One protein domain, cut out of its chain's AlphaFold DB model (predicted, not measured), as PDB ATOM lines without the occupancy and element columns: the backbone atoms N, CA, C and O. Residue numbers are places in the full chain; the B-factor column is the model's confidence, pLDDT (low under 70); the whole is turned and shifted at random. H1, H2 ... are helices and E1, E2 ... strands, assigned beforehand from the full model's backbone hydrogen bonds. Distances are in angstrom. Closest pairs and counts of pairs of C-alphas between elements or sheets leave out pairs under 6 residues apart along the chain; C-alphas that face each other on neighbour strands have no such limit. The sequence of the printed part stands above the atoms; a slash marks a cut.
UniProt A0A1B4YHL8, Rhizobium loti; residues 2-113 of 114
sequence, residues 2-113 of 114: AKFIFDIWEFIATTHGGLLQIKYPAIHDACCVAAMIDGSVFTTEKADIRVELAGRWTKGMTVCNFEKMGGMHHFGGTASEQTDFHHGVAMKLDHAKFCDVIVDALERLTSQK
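What this domain is: This is residues 2 to 113 of the 114 residues of a protein of Rhizobium loti (UniProt A0A1B4YHL8). This is a long, loose shape: a small, strongly twisted sheet of three strands is in the middle, and at one end of it two long helices, H1 and H4, make an open V that narrows where Ala 2 comes near Leu 106. The short helix H2 packs on H4 between this V and the sheet, while short H3 is toward the opposite end of the long axis. The printed part has 112 residues with four named helices and three named strands, in the order H1 H2 E1 E2 H3 E3 H4, and its class is mixed, helices and strands. The sheet's order is E2 E1 E3, antiparallel throughout. The whole is loose, with a radius of gyration of the C-alphas of 18.3 A, and spans 56 by 33 by 22 A.

Where its parts are: Find C-alpha 2 at (30.539, -15.018, 59.609); from there H1 runs to residue 19, 26.0 A away. H2 follows at residues 29 to 37, 13.4 A. Look next at C-alpha 42 at (34.571, -8.544, 36.523), where E1 begins; it runs 22.6 A to residue 51 and bends by 76 degrees at residue 48. E2 is residues 62 to 66, 12.1 A; H3 is residues 77 to 81, 8.2 A. E3, residues 87 to 93, covers 17.3 A. H4, residues 95 to 111, runs 24.5 A and ends at C-alpha 111 at (19.589, -19.115, 58.106).

How they stand to each other: Start at the inner strand E1, whose pairing is staggered: residues 42 to 47 pair with E3, and 47 to 51 with E2. For E1 and E3 look at N 91 and O 43, 2.8 A apart; for the hairpin E1 and E2, at N 63 and O 50, also 2.8 A. E2, H3 and E3 form a split strand-helix-strand unit, two strands joined through a helix with E1 between them in the sheet, and its crossover is right-handed. H3 only grazes the sheet with residues 79 to 81, as H2 does with 31 to 35. H2 and H4 only just touch, with 3 pairs of C-alphas within 8 A, the closest those of Ala 34 and Phe 98 at 6.5 A, and are about perpendicular at 88 degrees; H4 touches with residues 98 to 101 alone. H1 and H4 are close but not clearly touching, the C-alphas of Ala 2 and Leu 106 being closest at 6.6 A, at a steep tilt of 40 degrees, opposite ways. H1 is not on the sheet. In H4 every O i to N i+4 pair is within hydrogen-bond range; in H1 12 of 14 are, in H2 4 of 5, and in H3 0 of 1, beside 2 of 2 O i to N i+3 pairs.

The domain as a whole: The C-alphas farthest apart are those of Gly 77 and Lys 113, 57.3 A. The printed part has no cut and no long link. Its mean pLDDT is 93.1, and residues 17 to 19 are under 70.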
ATOM      1  N   ALA A   2      29.687 -16.200  59.807       90.69
ATOM      2  CA  ALA A   2      30.539 -15.018  59.609       90.69
ATOM      3  C   ALA A   2      31.817 -14.985  60.472       90.69
ATOM      4  O   ALA A   2      32.891 -14.721  59.949       90.69
ATOM      5  N   LYS A   3      31.726 -15.340  61.766       92.31
ATOM      6  CA  LYS A   3      32.902 -15.402  62.656       92.31
ATOM      7  C   LYS A   3      34.022 -16.289  62.100       92.31
ATOM      8  O   LYS A   3      35.160 -15.858  62.063       92.31
ATOM      9  N   PHE A   4      33.688 -17.483  61.614       93.38
ATOM     10  CA  PHE A   4      34.670 -18.407  61.042       93.38
ATOM     11  C   PHE A   4      35.389 -17.812  59.821       93.38
ATOM     12  O   PHE A   4      36.599 -17.958  59.692       93.38
ATOM     13  N   ILE A   5      34.663 -17.104  58.948       93.25
ATOM     14  CA  ILE A   5      35.263 -16.434  57.785       93.25
ATOM     15  C   ILE A   5      36.177 -15.286  58.214       93.25
ATOM     16  O   ILE A   5      37.284 -15.172  57.693       93.25
ATOM     17  N   PHE A   6      35.758 -14.468  59.182       92.25
ATOM     18  CA  PHE A   6      36.609 -13.401  59.706       92.25
ATOM     19  C   PHE A   6      37.870 -13.943  60.384       92.25
ATOM     20  O   PHE A   6      38.946 -13.417  60.117       92.25
ATOM     21  N   ASP A   7      37.760 -15.023  61.163       94.38
ATOM     22  CA  ASP A   7      38.913 -15.676  61.791       94.38
ATOM     23  C   ASP A   7      39.913 -16.180  60.706       94.38
ATOM     24  O   ASP A   7      41.128 -16.033  60.854       94.38
ATOM     25  N   ILE A   8      39.429 -16.699  59.561       93.19
ATOM     26  CA  ILE A   8      40.282 -17.064  58.407       93.19
ATOM     27  C   ILE A   8      40.935 -15.832  57.770       93.19
ATOM     28  O   ILE A   8      42.125 -15.856  57.464       93.19
ATOM     29  N   TRP A   9      40.179 -14.762  57.521       92.12
ATOM     30  CA  TRP A   9      40.714 -13.562  56.872       92.12
ATOM     31  C   TRP A   9      41.746 -12.845  57.739       92.12
ATOM     32  O   TRP A   9      42.746 -12.359  57.210       92.12
ATOM     33  N   GLU A  10      41.550 -12.828  59.058       91.19
ATOM     34  CA  GLU A  10      42.538 -12.339  60.017       91.19
ATOM     35  C   GLU A  10      43.830 -13.158  59.928       91.19
ATOM     36  O   GLU A  10      44.912 -12.591  59.770       91.19
ATOM     37  N   PHE A  11      43.723 -14.491  59.904       90.38
ATOM     38  CA  PHE A  11      44.878 -15.363  59.701       90.38
ATOM     39  C   PHE A  11      45.597 -15.075  58.371       90.38
ATOM     40  O   PHE A  11      46.815 -14.885  58.350       90.38
ATOM     41  N   ILE A  12      44.863 -14.959  57.261       88.06
ATOM     42  CA  ILE A  12      45.433 -14.648  55.940       88.06
ATOM     43  C   ILE A  12      46.139 -13.283  55.940       88.06
ATOM     44  O   ILE A  12      47.207 -13.143  55.333       88.06
ATOM     45  N   ALA A  13      45.587 -12.285  56.635       86.88
ATOM     46  CA  ALA A  13      46.182 -10.955  56.732       86.88
ATOM     47  C   ALA A  13      47.574 -10.991  57.385       86.88
ATOM     48  O   ALA A  13      48.472 -10.283  56.925       86.88
ATOM     49  N   THR A  14      47.799 -11.866  58.377       84.00
ATOM     50  CA  THR A  14      49.130 -12.031  58.995       84.00
ATOM     51  C   THR A  14      50.193 -12.493  57.994       84.00
ATOM     52  O   THR A  14      51.329 -12.024  58.031       84.00
ATOM     53  N   THR A  15      49.813 -13.349  57.041       78.56
ATOM     54  CA  THR A  15      50.719 -13.855  55.999       78.56
ATOM     55  C   THR A  15      51.026 -12.773  54.958       78.56
ATOM     56  O   THR A  15      52.173 -12.589  54.547       78.56
ATOM     57  N   HIS A  16      50.012 -11.999  54.565       76.25
ATOM     58  CA  HIS A  16      50.146 -10.931  53.573       76.25
ATOM     59  C   HIS A  16      50.950  -9.730  54.085       76.25
ATOM     60  O   HIS A  16      51.749  -9.174  53.330       76.25
ATOM     61  N   GLY A  17      50.786  -9.357  55.359       65.44
ATOM     62  CA  GLY A  17      51.532  -8.257  55.975       65.44
ATOM     63  C   GLY A  17      53.048  -8.483  55.996       65.44
ATOM     64  O   GLY A  17      53.803  -7.518  55.926       65.44
ATOM     65  N   GLY A  18      53.498  -9.744  56.029       66.00
ATOM     66  CA  GLY A  18      54.920 -10.104  55.979       66.00
ATOM     67  C   GLY A  18      55.496 -10.292  54.571       66.00
ATOM     68  O   GLY A  18      56.683 -10.046  54.371       66.00
ATOM     69  N   LEU A  19      54.682 -10.718  53.596       69.44
ATOM     70  CA  LEU A  19      55.165 -11.137  52.267       69.44
ATOM     71  C   LEU A  19      54.798 -10.184  51.124       69.44
ATOM     72  O   LEU A  19      55.585 -10.018  50.197       69.44
ATOM     73  N   LEU A  20      53.607  -9.581  51.165       74.38
ATOM     74  CA  LEU A  20      53.015  -8.875  50.020       74.38
ATOM     75  C   LEU A  20      52.818  -7.373  50.258       74.38
ATOM     76  O   LEU A  20      52.498  -6.655  49.317       74.38
ATOM     77  N   GLN A  21      53.030  -6.889  51.487       80.88
ATOM     78  CA  GLN A  21      52.946  -5.466  51.858       80.88
ATOM     79  C   GLN A  21      51.620  -4.786  51.456       80.88
ATOM     80  O   GLN A  21      51.573  -3.585  51.189       80.88
ATOM     81  N   ILE A  22      50.521  -5.545  51.430       82.88
ATOM     82  CA  ILE A  22      49.174  -5.024  51.165       82.88
ATOM     83  C   ILE A  22      48.426  -4.736  52.471       82.88
ATOM     84  O   ILE A  22      48.621  -5.413  53.479       82.88
ATOM     85  N   LYS A  23      47.546  -3.725  52.454       84.56
ATOM     86  CA  LYS A  23      46.825  -3.243  53.649       84.56
ATOM     87  C   LYS A  23      45.754  -4.217  54.164       84.56
ATOM     88  O   LYS A  23      45.470  -4.228  55.357       84.56
ATOM     89  N   TYR A  24      45.149  -4.995  53.271       86.94
ATOM     90  CA  TYR A  24      44.052  -5.924  53.559       86.94
ATOM     91  C   TYR A  24      44.315  -7.262  52.860       86.94
ATOM     92  O   TYR A  24      44.988  -7.259  51.827       86.94
ATOM     93  N   PRO A  25      43.823  -8.398  53.391       88.69
ATOM     94  CA  PRO A  25      44.060  -9.706  52.787       88.69
ATOM     95  C   PRO A  25      43.440  -9.790  51.388       88.69
ATOM     96  O   PRO A  25      42.305  -9.362  51.178       88.69
ATOM     97  N   ALA A  26      44.173 -10.373  50.439       89.56
ATOM     98  CA  ALA A  26      43.636 -10.685  49.122       89.56
ATOM     99  C   ALA A  26      42.870 -12.014  49.174       89.56
ATOM    100  O   ALA A  26      43.354 -13.002  49.724       89.56
ATOM    101  N   ILE A  27      41.670 -12.034  48.590       91.69
ATOM    102  CA  ILE A  27      40.843 -13.236  48.470       91.69
ATOM    103  C   ILE A  27      40.804 -13.641  46.998       91.69
ATOM    104  O   ILE A  27      40.259 -12.919  46.169       91.69
ATOM    105  N   HIS A  28      41.390 -14.793  46.675       94.00
ATOM    106  CA  HIS A  28      41.577 -15.228  45.290       94.00
ATOM    107  C   HIS A  28      40.441 -16.140  44.821       94.00
ATOM    108  O   HIS A  28      39.656 -15.760  43.961       94.00
ATOM    109  N   ASP A  29      40.295 -17.315  45.425       96.06
ATOM    110  CA  ASP A  29      39.468 -18.402  44.880       96.06
ATOM    111  C   ASP A  29      37.975 -18.052  44.803       96.06
ATOM    112  O   ASP A  29      37.286 -18.412  43.845       96.06
ATOM    113  N   ALA A  30      37.478 -17.277  45.771       96.12
ATOM    114  CA  ALA A  30      36.093 -16.811  45.778       96.12
ATOM    115  C   ALA A  30      35.759 -15.919  44.567       96.12
ATOM    116  O   ALA A  30      34.601 -15.872  44.155       96.12
ATOM    117  N   CYS A  31      36.755 -15.266  43.952       97.62
ATOM    118  CA  CYS A  31      36.569 -14.492  42.723       97.62
ATOM    119  C   CYS A  31      36.040 -15.362  41.577       97.62
ATOM    120  O   CYS A  31      35.170 -14.923  40.829       97.62
ATOM    121  N   CYS A  32      36.525 -16.603  41.455       97.94
ATOM    122  CA  CYS A  32      36.076 -17.532  40.418       97.94
ATOM    123  C   CYS A  32      34.590 -17.870  40.589       97.94
ATOM    124  O   CYS A  32      33.806 -17.758  39.650       97.94
ATOM    125  N   VAL A  33      34.183 -18.207  41.816       98.00
ATOM    126  CA  VAL A  33      32.782 -18.527  42.124       98.00
ATOM    127  C   VAL A  33      31.883 -17.313  41.891       98.00
ATOM    128  O   VAL A  33      30.829 -17.451  41.277       98.00
ATOM    129  N   ALA A  34      32.313 -16.119  42.309       98.19
ATOM    130  CA  ALA A  34      31.561 -14.889  42.078       98.19
ATOM    131  C   ALA A  34      31.367 -14.601  40.580       98.19
ATOM    132  O   ALA A  34      30.251 -14.297  40.170       98.19
ATOM    133  N   ALA A  35      32.405 -14.777  39.755       97.38
ATOM    134  CA  ALA A  35      32.312 -14.602  38.305       97.38
ATOM    135  C   ALA A  35      31.370 -15.620  37.633       97.38
ATOM    136  O   ALA A  35      30.725 -15.300  36.637       97.38
ATOM    137  N   MET A  36      31.279 -16.842  38.172       97.75
ATOM    138  CA  MET A  36      30.345 -17.866  37.689       97.75
ATOM    139  C   MET A  36      28.889 -17.574  38.075       97.75
ATOM    140  O   MET A  36      27.981 -17.968  37.347       97.75
ATOM    141  N   ILE A  37      28.663 -16.906  39.211       97.81
ATOM    142  CA  ILE A  37      27.334 -16.459  39.653       97.81
ATOM    143  C   ILE A  37      26.885 -15.239  38.838       97.81
ATOM    144  O   ILE A  37      25.770 -15.217  38.322       97.81
ATOM    145  N   ASP A  38      27.757 -14.237  38.715       97.31
ATOM    146  CA  ASP A  38      27.526 -13.014  37.952       97.31
ATOM    147  C   ASP A  38      28.819 -12.588  37.243       97.31
ATOM    148  O   ASP A  38      29.746 -12.036  37.843       97.31
ATOM    149  N   GLY A  39      28.866 -12.795  35.925       96.56
ATOM    150  CA  GLY A  39      30.017 -12.421  35.104       96.56
ATOM    151  C   GLY A  39      30.310 -10.917  35.098       96.56
ATOM    152  O   GLY A  39      31.436 -10.523  34.811       96.56
ATOM    153  N   SER A  40      29.337 -10.069  35.456       97.38
ATOM    154  CA  SER A  40      29.512  -8.613  35.528       97.38
ATOM    155  C   SER A  40      30.270  -8.137  36.772       97.38
ATOM    156  O   SER A  40      30.577  -6.948  36.874       97.38
ATOM    157  N   VAL A  41      30.602  -9.047  37.698       98.38
ATOM    158  CA  VAL A  41      31.508  -8.781  38.830       98.38
ATOM    159  C   VAL A  41      32.919  -8.442  38.340       98.38
ATOM    160  O   VAL A  41      33.651  -7.728  39.022       98.38
ATOM    161  N   PHE A  42      33.300  -8.898  37.143       98.44
ATOM    162  CA  PHE A  42      34.571  -8.544  36.523       98.44
ATOM    163  C   PHE A  42      34.374  -7.879  35.163       98.44
ATOM    164  O   PHE A  42      33.538  -8.278  34.359       98.44
ATOM    165  N   THR A  43      35.224  -6.901  34.860       98.06
ATOM    166  CA  THR A  43      35.525  -6.582  33.457       98.06
ATOM    167  C   THR A  43      36.580  -7.555  32.954       98.06
ATOM    168  O   THR A  43      37.499  -7.907  33.700       98.06
ATOM    169  N   THR A  44      36.462  -7.988  31.701       97.69
ATOM    170  CA  THR A  44      37.390  -8.948  31.099       97.69
ATOM    171  C   THR A  44      37.858  -8.482  29.735       97.69
ATOM    172  O   THR A  44      37.058  -7.946  28.975       97.69
ATOM    173  N   GLU A  45      39.103  -8.786  29.392       98.00
ATOM    174  CA  GLU A  45      39.657  -8.553  28.057       98.00
ATOM    175  C   GLU A  45      40.007  -9.880  27.387       98.00
ATOM    176  O   GLU A  45      40.453 -10.823  28.047       98.00
ATOM    177  N   LYS A  46      39.779  -9.970  26.074       98.12
ATOM    178  CA  LYS A  46      40.088 -11.181  25.309       98.12
ATOM    179  C   LYS A  46      41.590 -11.311  25.082       98.12
ATOM    180  O   LYS A  46      42.253 -10.340  24.712       98.12
ATOM    181  N   ALA A  47      42.114 -12.518  25.275       98.19
ATOM    182  CA  ALA A  47      43.522 -12.826  25.059       98.19
ATOM    183  C   ALA A  47      43.719 -14.267  24.568       98.19
ATOM    184  O   ALA A  47      42.964 -15.166  24.941       98.19
ATOM    185  N   ASP A  48      44.765 -14.483  23.771       97.75
ATOM    186  CA  ASP A  48      45.381 -15.803  23.617       97.75
ATOM    187  C   ASP A  48      46.310 -16.005  24.819       97.75
ATOM    188  O   ASP A  48      47.167 -15.161  25.112       97.75
ATOM    189  N   ILE A  49      46.086 -17.089  25.560       97.50
ATOM    190  CA  ILE A  49      46.788 -17.382  26.807       97.50
ATOM    191  C   ILE A  49      47.578 -18.669  26.626       97.50
ATOM    192  O   ILE A  49      47.021 -19.722  26.315       97.50
ATOM    193  N   ARG A  50      48.881 -18.595  26.888       96.69
ATOM    194  CA  ARG A  50      49.788 -19.748  26.907       96.69
ATOM    195  C   ARG A  50      50.555 -19.795  28.218       96.69
ATOM    196  O   ARG A  50      50.609 -18.813  28.953       96.69
ATOM    197  N   VAL A  51      51.176 -20.933  28.505       97.69
ATOM    198  CA  VAL A  51      52.084 -21.082  29.650       97.69
ATOM    199  C   VAL A  51      53.506 -21.243  29.125       97.69
ATOM    200  O   VAL A  51      53.763 -22.121  28.305       97.69
ATOM    201  N   GLU A  52      54.432 -20.408  29.593       96.94
ATOM    202  CA  GLU A  52      55.853 -20.507  29.244       96.94
ATOM    203  C   GLU A  52      56.508 -21.684  29.985       96.94
ATOM    204  O   GLU A  52      56.449 -21.767  31.214       96.94
ATOM    205  N   LEU A  53      57.159 -22.598  29.261       97.38
ATOM    206  CA  LEU A  53      57.691 -23.850  29.823       97.38
ATOM    207  C   LEU A  53      59.222 -23.974  29.768       97.38
ATOM    208  O   LEU A  53      59.785 -24.820  30.473       97.38
ATOM    209  N   ALA A  54      59.898 -23.152  28.965       96.62
ATOM    210  CA  ALA A  54      61.311 -23.282  28.613       96.62
ATOM    211  C   ALA A  54      62.183 -22.098  29.068       96.62
ATOM    212  O   ALA A  54      63.357 -22.291  29.386       96.62
ATOM    213  N   GLY A  55      61.638 -20.881  29.114       95.56
ATOM    214  CA  GLY A  55      62.380 -19.662  29.436       95.56
ATOM    215  C   GLY A  55      63.061 -19.713  30.807       95.56
ATOM    216  O   GLY A  55      62.427 -19.998  31.820       95.56
ATOM    217  N   ARG A  56      64.358 -19.372  30.867       97.69
ATOM    218  CA  ARG A  56      65.152 -19.393  32.115       97.69
ATOM    219  C   ARG A  56      64.541 -18.545  33.236       97.69
ATOM    220  O   ARG A  56      64.633 -18.930  34.397       97.69
ATOM    221  N   TRP A  57      63.966 -17.394  32.892       97.69
ATOM    222  CA  TRP A  57      63.488 -16.399  33.859       97.69
ATOM    223  C   TRP A  57      61.963 -16.324  33.982       97.69
ATOM    224  O   TRP A  57      61.469 -15.732  34.932       97.69
ATOM    225  N   THR A  58      61.225 -16.904  33.035       96.50
ATOM    226  CA  THR A  58      59.766 -16.732  32.899       96.50
ATOM    227  C   THR A  58      58.998 -18.050  32.874       96.50
ATOM    228  O   THR A  58      57.789 -18.047  32.658       96.50
ATOM    229  N   LYS A  59      59.657 -19.193  33.105       97.94
ATOM    230  CA  LYS A  59      58.977 -20.489  33.204       97.94
ATOM    231  C   LYS A  59      57.864 -20.447  34.257       97.94
ATOM    232  O   LYS A  59      58.099 -20.050  35.395       97.94
ATOM    233  N   GLY A  60      56.672 -20.899  33.877       98.00
ATOM    234  CA  GLY A  60      55.456 -20.862  34.692       98.00
ATOM    235  C   GLY A  60      54.622 -19.590  34.518       98.00
ATOM    236  O   GLY A  60      53.516 -19.525  35.047       98.00
ATOM    237  N   MET A  61      55.104 -18.598  33.764       97.81
ATOM    238  CA  MET A  61      54.323 -17.407  33.440       97.81
ATOM    239  C   MET A  61      53.137 -17.762  32.536       97.81
ATOM    240  O   MET A  61      53.294 -18.449  31.525       97.81
ATOM    241  N   THR A  62      51.965 -17.229  32.872       97.38
ATOM    242  CA  THR A  62      50.830 -17.105  31.955       97.38
ATOM    243  C   THR A  62      51.110 -15.960  30.983       97.38
ATOM    244  O   THR A  62      51.068 -14.787  31.360       97.38
ATOM    245  N   VAL A  63      51.450 -16.293  29.743       96.12
ATOM    246  CA  VAL A  63      51.730 -15.328  28.677       96.12
ATOM    247  C   VAL A  63      50.413 -14.982  27.994       96.12
ATOM    248  O   VAL A  63      49.861 -15.800  27.259       96.12
ATOM    249  N   CYS A  64      49.913 -13.775  28.251       96.62
ATOM    250  CA  CYS A  64      48.668 -13.270  27.680       96.62
ATOM    251  C   CYS A  64      48.975 -12.302  26.534       96.62
ATOM    252  O   CYS A  64      49.523 -11.228  26.780       96.62
ATOM    253  N   ASN A  65      48.593 -12.656  25.306       97.12
ATOM    254  CA  ASN A  65      48.566 -11.715  24.192       97.12
ATOM    255  C   ASN A  65      47.142 -11.184  24.022       97.12
ATOM    256  O   ASN A  65      46.242 -11.929  23.630       97.12
ATOM    257  N   PHE A  66      46.921  -9.916  24.362       97.00
ATOM    258  CA  PHE A  66      45.582  -9.334  24.359       97.00
ATOM    259  C   PHE A  66      45.156  -8.918  22.953       97.00
ATOM    260  O   PHE A  66      45.933  -8.310  22.227       97.00
ATOM    261  N   GLU A  67      43.897  -9.175  22.595       96.31
ATOM    262  CA  GLU A  67      43.371  -8.921  21.246       96.31
ATOM    263  C   GLU A  67      43.385  -7.423  20.890       96.31
ATOM    264  O   GLU A  67      43.676  -7.035  19.760       96.31
ATOM    265  N   LYS A  68      43.027  -6.565  21.856       94.44
ATOM    266  CA  LYS A  68      42.752  -5.136  21.613       94.44
ATOM    267  C   LYS A  68      43.423  -4.180  22.600       94.44
ATOM    268  O   LYS A  68      43.303  -2.966  22.448       94.44
ATOM    269  N   MET A  69      44.138  -4.685  23.607       92.19
ATOM    270  CA  MET A  69      44.655  -3.847  24.690       92.19
ATOM    271  C   MET A  69      46.049  -3.294  24.367       92.19
ATOM    272  O   MET A  69      47.053  -3.998  24.437       92.19
ATOM    273  N   GLY A  70      46.116  -2.006  24.015       87.12
ATOM    274  CA  GLY A  70      47.370  -1.326  23.671       87.12
ATOM    275  C   GLY A  70      48.434  -1.446  24.770       87.12
ATOM    276  O   GLY A  70      48.140  -1.281  25.950       87.12
ATOM    277  N   GLY A  71      49.673  -1.761  24.382       86.88
ATOM    278  CA  GLY A  71      50.785  -2.018  25.310       86.88
ATOM    279  C   GLY A  71      50.834  -3.442  25.880       86.88
ATOM    280  O   GLY A  71      51.876  -3.839  26.389       86.88
ATOM    281  N   MET A  72      49.751  -4.215  25.747       91.25
ATOM    282  CA  MET A  72      49.681  -5.643  26.108       91.25
ATOM    283  C   MET A  72      49.279  -6.537  24.922       91.25
ATOM    284  O   MET A  72      49.194  -7.758  25.043       91.25
ATOM    285  N   HIS A  73      49.046  -5.925  23.762       92.25
ATOM    286  CA  HIS A  73      48.976  -6.585  22.471       92.25
ATOM    287  C   HIS A  73      50.373  -6.607  21.846       92.25
ATOM    288  O   HIS A  73      50.976  -5.560  21.578       92.25
ATOM    289  N   HIS A  74      50.885  -7.807  21.615       89.62
ATOM    290  CA  HIS A  74      52.194  -8.073  21.045       89.62
ATOM    291  C   HIS A  74      52.039  -8.606  19.615       89.62
ATOM    292  O   HIS A  74      51.231  -9.490  19.351       89.62
ATOM    293  N   PHE A  75      52.842  -8.082  18.688       86.38
ATOM    294  CA  PHE A  75      52.761  -8.409  17.255       86.38
ATOM    295  C   PHE A  75      54.074  -8.966  16.675       86.38
ATOM    296  O   PHE A  75      54.175  -9.202  15.475       86.38
ATOM    297  N   GLY A  76      55.101  -9.154  17.511       88.12
ATOM    298  CA  GLY A  76      56.426  -9.621  17.100       88.12
ATOM    299  C   GLY A  76      56.784 -10.993  17.668       88.12
ATOM    300  O   GLY A  76      56.306 -11.381  18.733       88.12
ATOM    301  N   GLY A  77      57.669 -11.717  16.978       90.19
ATOM    302  CA  GLY A  77      58.157 -13.026  17.422       90.19
ATOM    303  C   GLY A  77      57.041 -14.071  17.519       90.19
ATOM    304  O   GLY A  77      56.148 -14.117  16.670       90.19
ATOM    305  N   THR A  78      57.077 -14.887  18.574       90.06
ATOM    306  CA  THR A  78      56.090 -15.953  18.828       90.06
ATOM    307  C   THR A  78      54.681 -15.428  19.117       90.06
ATOM    308  O   THR A  78      53.724 -16.185  19.005       90.06
ATOM    309  N   ALA A  79      54.510 -14.130  19.407       91.75
ATOM    310  CA  ALA A  79      53.185 -13.529  19.568       91.75
ATOM    311  C   ALA A  79      52.352 -13.575  18.274       91.75
ATOM    312  O   ALA A  79      51.129 -13.607  18.334       91.75
ATOM    313  N   SER A  80      52.999 -13.649  17.102       92.81
ATOM    314  CA  SER A  80      52.305 -13.832  15.815       92.81
ATOM    315  C   SER A  80      51.569 -15.174  15.702       92.81
ATOM    316  O   SER A  80      50.630 -15.296  14.920       92.81
ATOM    317  N   GLU A  81      51.953 -16.167  16.507       94.75
ATOM    318  CA  GLU A  81      51.255 -17.450  16.603       94.75
ATOM    319  C   GLU A  81      50.061 -17.379  17.566       94.75
ATOM    320  O   GLU A  81      49.196 -18.255  17.524       94.75
ATOM    321  N   GLN A  82      50.023 -16.374  18.449       95.62
ATOM    322  CA  GLN A  82      49.017 -16.201  19.496       95.62
ATOM    323  C   GLN A  82      47.780 -15.488  18.951       95.62
ATOM    324  O   GLN A  82      47.623 -14.276  19.101       95.62
ATOM    325  N   THR A  83      46.936 -16.252  18.264       93.81
ATOM    326  CA  THR A  83      45.776 -15.758  17.505       93.81
ATOM    327  C   THR A  83      44.442 -16.292  18.024       93.81
ATOM    328  O   THR A  83      43.387 -15.924  17.506       93.81
ATOM    329  N   ASP A  84      44.464 -17.139  19.054       96.56
ATOM    330  CA  ASP A  84      43.277 -17.779  19.606       96.56
ATOM    331  C   ASP A  84      42.730 -17.016  20.827       96.56
ATOM    332  O   ASP A  84      42.960 -17.360  21.989       96.56
ATOM    333  N   PHE A  85      41.984 -15.945  20.555       96.94
ATOM    334  CA  PHE A  85      41.467 -15.006  21.557       96.94
ATOM    335  C   PHE A  85      40.172 -15.468  22.260       96.94
ATOM    336  O   PHE A  85      39.321 -14.644  22.608       96.94
ATOM    337  N   HIS A  86      39.958 -16.773  22.464       97.12
ATOM    338  CA  HIS A  86      38.715 -17.260  23.083       97.12
ATOM    339  C   HIS A  86      38.650 -17.030  24.601       97.12
ATOM    340  O   HIS A  86      37.550 -16.885  25.150       97.12
ATOM    341  N   HIS A  87      39.794 -16.921  25.279       97.88
ATOM    342  CA  HIS A  87      39.862 -16.722  26.726       97.88
ATOM    343  C   HIS A  87      39.583 -15.270  27.128       97.88
ATOM    344  O   HIS A  87      39.935 -14.332  26.416       97.88
ATOM    345  N   GLY A  88      38.954 -15.081  28.291       97.12
ATOM    346  CA  GLY A  88      38.815 -13.774  28.938       97.12
ATOM    347  C   GLY A  88      39.717 -13.681  30.166       97.12
ATOM    348  O   GLY A  88      39.663 -14.554  31.030       97.12
ATOM    349  N   VAL A  89      40.523 -12.626  30.256       97.94
ATOM    350  CA  VAL A  89      41.347 -12.310  31.431       97.94
ATOM    351  C   VAL A  89      40.615 -11.272  32.273       97.94
ATOM    352  O   VAL A  89      40.208 -10.238  31.747       97.94
ATOM    353  N   ALA A  90      40.438 -11.531  33.569       97.81
ATOM    354  CA  ALA A  90      39.826 -10.579  34.493       97.81
ATOM    355  C   ALA A  90      40.737  -9.359  34.710       97.81
ATOM    356  O   ALA A  90      41.906  -9.509  35.061       97.81
ATOM    357  N   MET A  91      40.189  -8.155  34.527       96.56
ATOM    358  CA  MET A  91      40.952  -6.900  34.547       96.56
ATOM    359  C   MET A  91      40.605  -6.002  35.730       96.56
ATOM    360  O   MET A  91      41.490  -5.429  36.362       96.56
ATOM    361  N   LYS A  92      39.312  -5.850  36.029       97.69
ATOM    362  CA  LYS A  92      38.832  -5.060  37.172       97.69
ATOM    363  C   LYS A  92      37.712  -5.792  37.873       97.69
ATOM    364  O   LYS A  92      36.846  -6.339  37.196       97.69
ATOM    365  N   LEU A  93      37.734  -5.730  39.197       98.12
ATOM    366  CA  LEU A  93      36.706  -6.244  40.089       98.12
ATOM    367  C   LEU A  93      35.731  -5.124  40.463       98.12
ATOM    368  O   LEU A  93      36.156  -4.069  40.940       98.12
ATOM    369  N   ASP A  94      34.436  -5.368  40.302       98.38
ATOM    370  CA  ASP A  94      33.391  -4.626  41.002       98.38
ATOM    371  C   ASP A  94      33.352  -5.105  42.458       98.38
ATOM    372  O   ASP A  94      32.730  -6.110  42.809       98.38
ATOM    373  N   HIS A  95      34.096  -4.398  43.308       97.00
ATOM    374  CA  HIS A  95      34.269  -4.772  44.709       97.00
ATOM    375  C   HIS A  95      32.942  -4.785  45.479       97.00
ATOM    376  O   HIS A  95      32.770  -5.621  46.361       97.00
ATOM    377  N   ALA A  96      32.003  -3.887  45.157       98.06
ATOM    378  CA  ALA A  96      30.720  -3.822  45.850       98.06
ATOM    379  C   ALA A  96      29.891  -5.076  45.559       98.06
ATOM    380  O   ALA A  96      29.533  -5.794  46.489       98.06
ATOM    381  N   LYS A  97      29.715  -5.417  44.275       97.94
ATOM    382  CA  LYS A  97      29.013  -6.649  43.886       97.94
ATOM    383  C   LYS A  97      29.670  -7.897  44.456       97.94
ATOM    384  O   LYS A  97      28.982  -8.808  44.905       97.94
ATOM    385  N   PHE A  98      31.002  -7.948  44.452       98.12
ATOM    386  CA  PHE A  98      31.723  -9.069  45.043       98.12
ATOM    387  C   PHE A  98      31.416  -9.225  46.538       98.12
ATOM    388  O   PHE A  98      31.125 -10.332  46.988       98.12
ATOM    389  N   CYS A  99      31.429  -8.131  47.307       96.50
ATOM    390  CA  CYS A  99      31.049  -8.160  48.718       96.50
ATOM    391  C   CYS A  99      29.595  -8.599  48.918       96.50
ATOM    392  O   CYS A  99      29.345  -9.424  49.796       96.50
ATOM    393  N   ASP A 100      28.669  -8.112  48.092       97.75
ATOM    394  CA  ASP A 100      27.252  -8.474  48.176       97.75
ATOM    395  C   ASP A 100      27.040  -9.979  47.959       97.75
ATOM    396  O   ASP A 100      26.313 -10.611  48.724       97.75
ATOM    397  N   VAL A 101      27.744 -10.589  46.993       97.19
ATOM    398  CA  VAL A 101      27.712 -12.049  46.765       97.19
ATOM    399  C   VAL A 101      28.187 -12.819  48.000       97.19
ATOM    400  O   VAL A 101      27.583 -13.824  48.379       97.19
ATOM    401  N   ILE A 102      29.259 -12.360  48.654       95.62
ATOM    402  CA  ILE A 102      29.778 -13.006  49.869       95.62
ATOM    403  C   ILE A 102      28.783 -12.883  51.029       95.62
ATOM    404  O   ILE A 102      28.546 -13.864  51.737       95.62
ATOM    405  N   VAL A 103      28.201 -11.698  51.235       96.25
ATOM    406  CA  VAL A 103      27.239 -11.453  52.319       96.25
ATOM    407  C   VAL A 103      25.961 -12.265  52.109       96.25
ATOM    408  O   VAL A 103      25.585 -13.004  53.018       96.25
ATOM    409  N   ASP A 104      25.359 -12.232  50.914       96.56
ATOM    410  CA  ASP A 104      24.149 -13.009  50.589       96.56
ATOM    411  C   ASP A 104      24.375 -14.517  50.810       96.56
ATOM    412  O   ASP A 104      23.561 -15.193  51.446       96.56
ATOM    413  N   ALA A 105      25.530 -15.048  50.387       95.62
ATOM    414  CA  ALA A 105      25.877 -16.447  50.628       95.62
ATOM    415  C   ALA A 105      25.965 -16.779  52.131       95.62
ATOM    416  O   ALA A 105      25.475 -17.825  52.574       95.62
ATOM    417  N   LEU A 106      26.567 -15.899  52.937       95.25
ATOM    418  CA  LEU A 106      26.703 -16.099  54.382       95.25
ATOM    419  C   LEU A 106      25.372 -15.999  55.125       95.25
ATOM    420  O   LEU A 106      25.160 -16.772  56.067       95.25
ATOM    421  N   GLU A 107      24.492 -15.088  54.719       95.69
ATOM    422  CA  GLU A 107      23.145 -14.956  55.275       95.69
ATOM    423  C   GLU A 107      22.344 -16.236  55.029       95.69
ATOM    424  O   GLU A 107      21.894 -16.868  55.988       95.69
ATOM    425  N   ARG A 108      22.287 -16.715  53.779       95.06
ATOM    426  CA  ARG A 108      21.579 -17.957  53.419       95.06
ATOM    427  C   ARG A 108      22.090 -19.170  54.192       95.06
ATOM    428  O   ARG A 108      21.295 -19.917  54.764       95.06
ATOM    429  N   LEU A 109      23.410 -19.362  54.246       94.06
ATOM    430  CA  LEU A 109      24.021 -20.489  54.963       94.06
ATOM    431  C   LEU A 109      23.828 -20.404  56.480       94.06
ATOM    432  O   LEU A 109      23.827 -21.431  57.159       94.06
ATOM    433  N   THR A 110      23.702 -19.195  57.027       93.31
ATOM    434  CA  THR A 110      23.426 -19.005  58.451       93.31
ATOM    435  C   THR A 110      21.964 -19.318  58.759       93.31
ATOM    436  O   THR A 110      21.709 -20.063  59.700       93.31
ATOM    437  N   SER A 111      21.022 -18.839  57.940       91.62
ATOM    438  CA  SER A 111      19.589 -19.115  58.106       91.62
ATOM    439  C   SER A 111      19.227 -20.588  57.924       91.62
ATOM    440  O   SER A 111      18.324 -21.065  58.591       91.62
ATOM    441  N   GLN A 112      19.932 -21.331  57.067       87.12
ATOM    442  CA  GLN A 112      19.702 -22.772  56.877       87.12
ATOM    443  C   GLN A 112      20.192 -23.647  58.043       87.12
ATOM    444  O   GLN A 112      19.852 -24.826  58.106       87.12
ATOM    445  N   LYS A 113      21.037 -23.104  58.927       73.69
ATOM    446  CA  LYS A 113      21.546 -23.810  60.113       73.69
ATOM    447  C   LYS A 113      20.766 -23.497  61.394       73.69
ATOM    448  O   LYS A 113      21.063 -24.123  62.410       73.69
TER     449      LYS A 113